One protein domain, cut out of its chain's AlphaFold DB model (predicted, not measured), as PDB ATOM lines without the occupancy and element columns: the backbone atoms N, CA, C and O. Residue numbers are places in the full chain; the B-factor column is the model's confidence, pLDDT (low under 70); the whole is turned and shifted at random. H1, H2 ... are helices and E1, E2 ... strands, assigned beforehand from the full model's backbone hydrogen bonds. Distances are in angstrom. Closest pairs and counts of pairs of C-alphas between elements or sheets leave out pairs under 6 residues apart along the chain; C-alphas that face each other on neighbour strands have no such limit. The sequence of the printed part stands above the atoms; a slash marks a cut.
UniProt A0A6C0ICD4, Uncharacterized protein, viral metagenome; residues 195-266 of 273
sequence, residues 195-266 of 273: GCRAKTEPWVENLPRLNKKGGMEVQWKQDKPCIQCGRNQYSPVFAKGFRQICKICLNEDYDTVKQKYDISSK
ATOM      1  N   GLY A 195     -29.125   5.141 725.895       80.44
ATOM      2  CA  GLY A 195     -28.011   5.893 726.442       80.44
ATOM      3  C   GLY A 195     -26.650   5.340 726.035       80.44
ATOM      4  O   GLY A 195     -25.743   6.111 725.734       80.44
ATOM      5  N   CYS A 196     -26.475   4.016 726.023       80.75
ATOM      6  CA  CYS A 196     -25.226   3.375 725.614       80.75
ATOM      7  C   CYS A 196     -25.097   3.260 724.088       80.75
ATOM      8  O   CYS A 196     -23.989   3.390 723.577       80.75
ATOM      9  N   ARG A 197     -26.205   3.090 723.360       82.44
ATOM     10  CA  ARG A 197     -26.260   3.095 721.894       82.44
ATOM     11  C   ARG A 197     -25.793   4.442 721.345       82.44
ATOM     12  O   ARG A 197     -24.830   4.498 720.576       82.44
ATOM     13  N   ALA A 198     -26.376   5.529 721.851       84.31
ATOM     14  CA  ALA A 198     -26.027   6.894 721.470       84.31
ATOM     15  C   ALA A 198     -24.526   7.185 721.609       84.31
ATOM     16  O   ALA A 198     -23.954   7.849 720.750       84.31
ATOM     17  N   LYS A 199     -23.846   6.637 722.633       80.75
ATOM     18  CA  LYS A 199     -22.393   6.833 722.820       80.75
ATOM     19  C   LYS A 199     -21.572   6.478 721.575       80.75
ATOM     20  O   LYS A 199     -20.479   7.000 721.383       80.75
ATOM     21  N   THR A 200     -22.067   5.576 720.738       81.75
ATOM     22  CA  THR A 200     -21.341   5.115 719.552       81.75
ATOM     23  C   THR A 200     -21.765   5.814 718.265       81.75
ATOM     24  O   THR A 200     -21.074   5.701 717.253       81.75
ATOM     25  N   GLU A 201     -22.850   6.588 718.284       86.62
ATOM     26  CA  GLU A 201     -23.442   7.115 717.061       86.62
ATOM     27  C   GLU A 201     -22.795   8.433 716.596       86.62
ATOM     28  O   GLU A 201     -22.347   9.250 717.411       86.62
ATOM     29  N   PRO A 202     -22.682   8.664 715.273       88.94
ATOM     30  CA  PRO A 202     -22.117   9.898 714.729       88.94
ATOM     31  C   PRO A 202     -22.872  11.160 715.150       88.94
ATOM     32  O   PRO A 202     -22.224  12.127 715.540       88.94
ATOM     33  N   TRP A 203     -24.210  11.136 715.151       90.44
ATOM     34  CA  TRP A 203     -25.041  12.319 715.413       90.44
ATOM     35  C   TRP A 203     -24.810  12.952 716.791       90.44
ATOM     36  O   TRP A 203     -25.032  14.146 716.964       90.44
ATOM     37  N   VAL A 204     -24.304  12.189 717.765       90.19
ATOM     38  CA  VAL A 204     -23.949  12.700 719.101       90.19
ATOM     39  C   VAL A 204     -22.866  13.785 719.044       90.19
ATOM     40  O   VAL A 204     -22.761  14.605 719.957       90.19
ATOM     41  N   GLU A 205     -22.085  13.864 717.965       89.31
ATOM     42  CA  GLU A 205     -21.164  14.986 717.729       89.31
ATOM     43  C   GLU A 205     -21.874  16.324 717.526       89.31
ATOM     44  O   GLU A 205     -21.326  17.360 717.896       89.31
ATOM     45  N   ASN A 206     -23.105  16.303 717.013       91.25
ATOM     46  CA  ASN A 206     -23.894  17.501 716.741       91.25
ATOM     47  C   ASN A 206     -24.566  18.062 718.003       91.25
ATOM     48  O   ASN A 206     -25.126  19.160 717.979       91.25
ATOM     49  N   LEU A 207     -24.526  17.322 719.116       91.06
ATOM     50  CA  LEU A 207     -25.011  17.815 720.398       91.06
ATOM     51  C   LEU A 207     -24.097  18.944 720.916       91.06
ATOM     52  O   LEU A 207     -22.868  18.816 720.865       91.06
ATOM     53  N   PRO A 208     -24.662  20.020 721.498       91.12
ATOM     54  CA  PRO A 208     -23.882  21.074 722.133       91.12
ATOM     55  C   PRO A 208     -22.890  20.523 723.163       91.12
ATOM     56  O   PRO A 208     -23.225  19.654 723.974       91.12
ATOM     57  N   ARG A 209     -21.657  21.035 723.138       89.50
ATOM     58  CA  ARG A 209     -20.588  20.610 724.049       89.50
ATOM     59  C   ARG A 209     -20.688  21.305 725.407       89.50
ATOM     60  O   ARG A 209     -21.036  22.481 725.500       89.50
ATOM     61  N   LEU A 210     -20.314  20.575 726.452       84.88
ATOM     62  CA  LEU A 210     -19.985  21.133 727.761       84.88
ATOM     63  C   LEU A 210     -18.461  21.267 727.860       84.88
ATOM     64  O   LEU A 210     -17.728  20.322 727.572       84.88
ATOM     65  N   ASN A 211     -17.986  22.450 728.251       74.62
ATOM     66  CA  ASN A 211     -16.555  22.767 728.236       74.62
ATOM     67  C   ASN A 211     -15.871  22.557 729.591       74.62
ATOM     68  O   ASN A 211     -14.650  22.420 729.628       74.62
ATOM     69  N   LYS A 212     -16.623  22.508 730.697       70.69
ATOM     70  CA  LYS A 212     -16.096  22.105 732.003       70.69
ATOM     71  C   LYS A 212     -17.060  21.160 732.710       70.69
ATOM     72  O   LYS A 212     -18.242  21.044 732.380       70.69
ATOM     73  N   LYS A 213     -16.482  20.428 733.657       63.78
ATOM     74  CA  LYS A 213     -17.124  19.413 734.485       63.78
ATOM     75  C   LYS A 213     -16.824  19.759 735.941       63.78
ATOM     76  O   LYS A 213     -15.656  19.796 736.319       63.78
ATOM     77  N   GLY A 214     -17.863  20.040 736.726       63.62
ATOM     78  CA  GLY A 214     -17.757  20.338 738.154       63.62
ATOM     79  C   GLY A 214     -18.338  19.217 739.020       63.62
ATOM     80  O   GLY A 214     -19.421  18.706 738.735       63.62
ATOM     81  N   GLY A 215     -17.631  18.859 740.097       63.12
ATOM     82  CA  GLY A 215     -18.098  17.907 741.115       63.12
ATOM     83  C   GLY A 215     -17.537  16.483 740.996       63.12
ATOM     84  O   GLY A 215     -16.810  16.154 740.059       63.12
ATOM     85  N   MET A 216     -17.860  15.651 741.993       56.47
ATOM     86  CA  MET A 216     -17.552  14.211 742.045       56.47
ATOM     87  C   MET A 216     -18.761  13.379 741.591       56.47
ATOM     88  O   MET A 216     -19.860  13.910 741.446       56.47
ATOM     89  N   GLU A 217     -18.571  12.071 741.394       56.44
ATOM     90  CA  GLU A 217     -19.522  11.160 740.733       56.44
ATOM     91  C   GLU A 217     -20.960  11.161 741.283       56.44
ATOM     92  O   GLU A 217     -21.913  10.933 740.540       56.44
ATOM     93  N   VAL A 218     -21.127  11.499 742.561       57.94
ATOM     94  CA  VAL A 218     -22.416  11.562 743.268       57.94
ATOM     95  C   VAL A 218     -22.992  12.981 743.410       57.94
ATOM     96  O   VAL A 218     -24.098  13.149 743.911       57.94
ATOM     97  N   GLN A 219     -22.266  14.017 742.977       66.38
ATOM     98  CA  GLN A 219     -22.650  15.433 743.094       66.38
ATOM     99  C   GLN A 219     -22.342  16.211 741.803       66.38
ATOM    100  O   GLN A 219     -21.795  17.317 741.835       66.38
ATOM    101  N   TRP A 220     -22.669  15.626 740.649       71.31
ATOM    102  CA  TRP A 220     -22.454  16.277 739.358       71.31
ATOM    103  C   TRP A 220     -23.218  17.596 739.259       71.31
ATOM    104  O   TRP A 220     -24.442  17.630 739.397       71.31
ATOM    105  N   LYS A 221     -22.493  18.671 738.937       70.81
ATOM    106  CA  LYS A 221     -23.075  19.942 738.501       70.81
ATOM    107  C   LYS A 221     -22.580  20.253 737.097       70.81
ATOM    108  O   LYS A 221     -21.377  20.342 736.849       70.81
ATOM    109  N   GLN A 222     -23.520  20.381 736.169       74.50
ATOM    110  CA  GLN A 222     -23.222  20.789 734.800       74.50
ATOM    111  C   GLN A 222     -23.084  22.316 734.735       74.50
ATOM    112  O   GLN A 222     -23.904  23.028 735.312       74.50
ATOM    113  N   ASP A 223     -22.099  22.817 733.981       80.38
ATOM    114  CA  ASP A 223     -21.931  24.259 733.724       80.38
ATOM    115  C   ASP A 223     -23.159  24.888 733.050       80.38
ATOM    116  O   ASP A 223     -23.446  26.072 733.222       80.38
ATOM    117  N   LYS A 224     -23.875  24.094 732.247       85.88
ATOM    118  CA  LYS A 224     -25.133  24.466 731.604       85.88
ATOM    119  C   LYS A 224     -26.148  23.338 731.788       85.88
ATOM    120  O   LYS A 224     -25.742  22.179 731.774       85.88
ATOM    121  N   PRO A 225     -27.446  23.648 731.931       90.00
ATOM    122  CA  PRO A 225     -28.484  22.632 732.076       90.00
ATOM    123  C   PRO A 225     -28.618  21.763 730.822       90.00
ATOM    124  O   PRO A 225     -28.301  22.211 729.719       90.00
ATOM    125  N   CYS A 226     -29.149  20.550 730.982       91.00
ATOM    126  CA  CYS A 226     -29.544  19.670 729.886       91.00
ATOM    127  C   CYS A 226     -30.439  20.416 728.883       91.00
ATOM    128  O   CYS A 226     -31.456  20.986 729.270       91.00
ATOM    129  N   ILE A 227     -30.098  20.366 727.596       92.69
ATOM    130  CA  ILE A 227     -30.854  21.029 726.517       92.69
ATOM    131  C   ILE A 227     -32.249  20.440 726.275       92.69
ATOM    132  O   ILE A 227     -33.028  21.049 725.549       92.69
ATOM    133  N   GLN A 228     -32.541  19.266 726.842       92.56
ATOM    134  CA  GLN A 228     -33.830  18.588 726.698       92.56
ATOM    135  C   GLN A 228     -34.751  18.854 727.899       92.56
ATOM    136  O   GLN A 228     -35.878  19.291 727.712       92.56
ATOM    137  N   CYS A 229     -34.279  18.651 729.135       92.69
ATOM    138  CA  CYS A 229     -35.118  18.778 730.340       92.69
ATOM    139  C   CYS A 229     -34.775  19.950 731.265       92.69
ATOM    140  O   CYS A 229     -35.374  20.077 732.330       92.69
ATOM    141  N   GLY A 230     -33.758  20.757 730.954       91.62
ATOM    142  CA  GLY A 230     -33.332  21.869 731.812       91.62
ATOM    143  C   GLY A 230     -32.647  21.459 733.127       91.62
ATOM    144  O   GLY A 230     -32.178  22.321 733.868       91.62
ATOM    145  N   ARG A 231     -32.539  20.160 733.443       89.00
ATOM    146  CA  ARG A 231     -31.889  19.680 734.675       89.00
ATOM    147  C   ARG A 231     -30.369  19.875 734.602       89.00
ATOM    148  O   ARG A 231     -29.761  19.585 733.575       89.00
ATOM    149  N   ASN A 232     -29.738  20.295 735.698       86.44
ATOM    150  CA  ASN A 232     -28.284  20.517 735.797       86.44
ATOM    151  C   ASN A 232     -27.579  19.645 736.861       86.44
ATOM    152  O   ASN A 232     -26.364  19.757 737.026       86.44
ATOM    153  N   GLN A 233     -28.320  18.761 737.543       84.00
ATOM    154  CA  GLN A 233     -27.832  17.844 738.586       84.00
ATOM    155  C   GLN A 233     -27.777  16.379 738.109       84.00
ATOM    156  O   GLN A 233     -28.254  15.473 738.785       84.00
ATOM    157  N   TYR A 234     -27.258  16.132 736.902       77.44
ATOM    158  CA  TYR A 234     -27.164  14.782 736.328       77.44
ATOM    159  C   TYR A 234     -25.882  14.593 735.523       77.44
ATOM    160  O   TYR A 234     -25.272  15.555 735.055       77.44
ATOM    161  N   SER A 235     -25.512  13.334 735.290       76.50
ATOM    162  CA  SER A 235     -24.375  12.980 734.440       76.50
ATOM    163  C   SER A 235     -24.644  13.342 732.967       76.50
ATOM    164  O   SER A 235     -25.648  12.874 732.407       76.50
ATOM    165  N   PRO A 236     -23.784  14.160 732.325       77.19
ATOM    166  CA  PRO A 236     -23.847  14.413 730.888       77.19
ATOM    167  C   PRO A 236     -23.392  13.187 730.087       77.19
ATOM    168  O   PRO A 236     -22.794  12.257 730.629       77.19
ATOM    169  N   VAL A 237     -23.636  13.186 728.779       75.12
ATOM    170  CA  VAL A 237     -23.077  12.160 727.884       75.12
ATOM    171  C   VAL A 237     -21.589  12.431 727.668       75.12
ATOM    172  O   VAL A 237     -21.194  13.568 727.420       75.12
ATOM    173  N   PHE A 238     -20.768  11.388 727.789       77.75
ATOM    174  CA  PHE A 238     -19.299  11.482 727.758       77.75
ATOM    175  C   PHE A 238     -18.671  11.018 726.445       77.75
ATOM    176  O   PHE A 238     -17.474  11.211 726.220       77.75
ATOM    177  N   ALA A 239     -19.452  10.364 725.593       67.44
ATOM    178  CA  ALA A 239     -18.929   9.871 724.340       67.44
ATOM    179  C   ALA A 239     -18.578  11.035 723.420       67.44
ATOM    180  O   ALA A 239     -19.410  11.899 723.147       67.44
ATOM    181  N   LYS A 240     -17.326  11.036 722.954       76.12
ATOM    182  CA  LYS A 240     -16.755  12.096 722.117       76.12
ATOM    183  C   LYS A 240     -16.675  13.461 722.831       76.12
ATOM    184  O   LYS A 240     -16.691  14.525 722.210       76.12
ATOM    185  N   GLY A 241     -16.559  13.439 724.160       79.88
ATOM    186  CA  GLY A 241     -16.497  14.614 725.035       79.88
ATOM    187  C   GLY A 241     -17.818  14.876 725.756       79.88
ATOM    188  O   GLY A 241     -18.808  14.187 725.533       79.88
ATOM    189  N   PHE A 242     -17.846  15.877 726.634       84.62
ATOM    190  CA  PHE A 242     -19.052  16.194 727.397       84.62
ATOM    191  C   PHE A 242     -20.107  16.833 726.487       84.62
ATOM    192  O   PHE A 242     -19.825  17.814 725.792       84.62
ATOM    193  N   ARG A 243     -21.325  16.290 726.479       89.50
ATOM    194  CA  ARG A 243     -22.473  16.847 725.747       89.50
ATOM    195  C   ARG A 243     -23.525  17.376 726.710       89.50
ATOM    196  O   ARG A 243     -23.752  16.792 727.767       89.50
ATOM    197  N   GLN A 244     -24.183  18.467 726.331       90.75
ATOM    198  CA  GLN A 244     -25.188  19.184 727.125       90.75
ATOM    199  C   GLN A 244     -26.548  18.455 727.143       90.75
ATOM    200  O   GLN A 244     -27.607  19.063 727.044       90.75
ATOM    201  N   ILE A 245     -26.536  17.130 727.264       90.25
ATOM    202  CA  ILE A 245     -27.725  16.302 727.430       90.25
ATOM    203  C   ILE A 245     -27.473  15.304 728.559       90.25
ATOM    204  O   ILE A 245     -26.387  14.727 728.657       90.25
ATOM    205  N   CYS A 246     -28.445  15.139 729.455       87.19
ATOM    206  CA  CYS A 246     -28.322  14.198 730.562       87.19
ATOM    207  C   CYS A 246     -28.635  12.765 730.112       87.19
ATOM    208  O   CYS A 246     -29.424  12.547 729.192       87.19
ATOM    209  N   LYS A 247     -28.050  11.784 730.811       81.25
ATOM    210  CA  LYS A 247     -28.283  10.352 730.548       81.25
ATOM    211  C   LYS A 247     -29.770   9.966 730.586       81.25
ATOM    212  O   LYS A 247     -30.164   9.078 729.847       81.25
ATOM    213  N   ILE A 248     -30.578  10.635 731.416       85.19
ATOM    214  CA  ILE A 248     -32.020  10.366 731.535       85.19
ATOM    215  C   ILE A 248     -32.747  10.724 730.242       85.19
ATOM    216  O   ILE A 248     -33.333   9.849 729.629       85.19
ATOM    217  N   CYS A 249     -32.631  11.970 729.772       88.50
ATOM    218  CA  CYS A 249     -33.264  12.390 728.518       88.50
ATOM    219  C   CYS A 249     -32.789  11.582 727.317       88.50
ATOM    220  O   CYS A 249     -33.552  11.348 726.395       88.50
ATOM    221  N   LEU A 250     -31.529  11.151 727.317       86.12
ATOM    222  CA  LEU A 250     -31.036  10.297 726.247       86.12
ATOM    223  C   LEU A 250     -31.639   8.886 726.287       86.12
ATOM    224  O   LEU A 250     -31.692   8.249 725.248       86.12
ATOM    225  N   ASN A 251     -32.045   8.395 727.459       81.62
ATOM    226  CA  ASN A 251     -32.726   7.110 727.604       81.62
ATOM    227  C   ASN A 251     -34.238   7.212 727.355       81.62
ATOM    228  O   ASN A 251     -34.810   6.282 726.812       81.62
ATOM    229  N   GLU A 252     -34.878   8.297 727.794       85.12
ATOM    230  CA  GLU A 252     -36.339   8.470 727.729       85.12
ATOM    231  C   GLU A 252     -36.803   9.075 726.394       85.12
ATOM    232  O   GLU A 252     -37.859   8.708 725.893       85.12
ATOM    233  N   ASP A 253     -36.000   9.961 725.793       87.12
ATOM    234  CA  ASP A 253     -36.352  10.720 724.584       87.12
ATOM    235  C   ASP A 253     -35.396  10.425 723.414       87.12
ATOM    236  O   ASP A 253     -35.154  11.299 722.576       87.12
ATOM    237  N   TYR A 254     -34.783   9.236 723.364       87.19
ATOM    238  CA  TYR A 254     -33.706   8.928 722.413       87.19
ATOM    239  C   TYR A 254     -34.058   9.281 720.968       87.19
ATOM    240  O   TYR A 254     -33.305  10.018 720.329       87.19
ATOM    241  N   ASP A 255     -35.195   8.795 720.461       87.69
ATOM    242  CA  ASP A 255     -35.581   8.987 719.060       87.69
ATOM    243  C   ASP A 255     -35.841  10.463 718.753       87.69
ATOM    244  O   ASP A 255     -35.355  10.989 717.751       87.69
ATOM    245  N   THR A 256     -36.512  11.169 719.666       89.88
ATOM    246  CA  THR A 256     -36.762  12.615 719.573       89.88
ATOM    247  C   THR A 256     -35.454  13.406 719.530       89.88
ATOM    248  O   THR A 256     -35.271  14.308 718.708       89.88
ATOM    249  N   VAL A 257     -34.511  13.071 720.413       90.19
ATOM    250  CA  VAL A 257     -33.198  13.718 720.472       90.19
ATOM    251  C   VAL A 257     -32.404  13.402 719.206       90.19
ATOM    252  O   VAL A 257     -31.838  14.313 718.599       90.19
ATOM    253  N   LYS A 258     -32.378  12.138 718.778       90.75
ATOM    254  CA  LYS A 258     -31.693  11.710 717.561       90.75
ATOM    255  C   LYS A 258     -32.240  12.444 716.347       90.75
ATOM    256  O   LYS A 258     -31.465  13.080 715.649       90.75
ATOM    257  N   GLN A 259     -33.553  12.471 716.144       90.44
ATOM    258  CA  GLN A 259     -34.181  13.183 715.028       90.44
ATOM    259  C   GLN A 259     -33.795  14.671 714.989       90.44
ATOM    260  O   GLN A 259     -33.593  15.248 713.921       90.44
ATOM    261  N   LYS A 260     -33.656  15.308 716.157       91.00
ATOM    262  CA  LYS A 260     -33.282  16.723 716.259       91.00
ATOM    263  C   LYS A 260     -31.822  16.995 715.881       91.00
ATOM    264  O   LYS A 260     -31.537  18.052 715.313       91.00
ATOM    265  N   TYR A 261     -30.909  16.083 716.214       89.62
ATOM    266  CA  TYR A 261     -29.460  16.295 716.096       89.62
ATOM    267  C   TYR A 261     -28.779  15.412 715.037       89.62
ATOM    268  O   TYR A 261     -27.600  15.610 714.749       89.62
ATOM    269  N   ASP A 262     -29.486  14.481 714.404       89.31
ATOM    270  CA  ASP A 262     -28.983  13.678 713.292       89.31
ATOM    271  C   ASP A 262     -29.121  14.431 711.967       89.31
ATOM    272  O   ASP A 262     -30.041  14.231 711.173       89.31
ATOM    273  N   ILE A 263     -28.163  15.326 711.729       76.50
ATOM    274  CA  ILE A 263     -28.097  16.182 710.538       76.50
ATOM    275  C   ILE A 263     -28.036  15.352 709.241       76.50
ATOM    276  O   ILE A 263     -28.470  15.837 708.202       76.50
ATOM    277  N   SER A 264     -27.587  14.088 709.289       63.97
ATOM    278  CA  SER A 264     -27.506  13.221 708.104       63.97
ATOM    279  C   SER A 264     -28.872  12.818 707.530       63.97
ATOM    280  O   SER A 264     -28.958  12.424 706.370       63.97
ATOM    281  N   SER A 265     -29.943  12.974 708.314       53.72
ATOM    282  CA  SER A 265     -31.324  12.701 707.898       53.72
ATOM    283  C   SER A 265     -32.073  13.929 707.362       53.72
ATOM    284  O   SER A 265     -33.176  13.798 706.833       53.72
ATOM    285  N   LYS A 266     -31.465  15.123 707.413       52.88
ATOM    286  CA  LYS A 266     -31.964  16.302 706.699       52.88
ATOM    287  C   LYS A 266     -31.383  16.291 705.291       52.88
ATOM    288  O   LYS A 266     -30.313  16.840 705.048       52.88
TER     289      LYS A 266
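What this domain is: This is residues 195 to 266 of the 273 residues of an uncharacterized protein of viral metagenome (UniProt A0A6C0ICD4). The domain has little regular structure: the short strand E1 lies near the middle, H1 and H3 touch at one side, H2 and H4 lie toward one end, and looping residues 207 to 242 reach the other. Of 72 printed residues, 27 are in named elements, H1, H2, E1, H3, H4, mostly helix. It is compact, radius of gyration of the C-alphas 11.6 A, spans 36 by 21 by 19 A.

How they stand to each other: H1, residues 195 to 198, touches H3, residues 247 to 252, closest at C-alphas 195 and 251, 5.0 A. H2, residues 202 to 206, touches H4, residues 254 to 261, closest at C-alphas 206 and 261, 5.7 A. E1, residues 243 to 246, pairs with no named strand. Every O i to N i+4 pair is within hydrogen-bond range in H3 and H4; H2 has 0 of 1, but 2 of 2 O i to N i+3; H1 is too short.

Where its parts are: H1 begins at C-alpha 195, (-28.011, 5.893, 726.442). H4, 10.6 A from first to last C-alpha, ends at C-alpha 261, (-29.460, 16.295, 716.096).

The domain as a whole: The farthest C-alphas, of Met 216 and Lys 266, are 38.2 A apart. The printed part has no cut; the H2 to E1 link is long. pLDDT is under 70 at residues 213 to 219, 239 and 264 to 266.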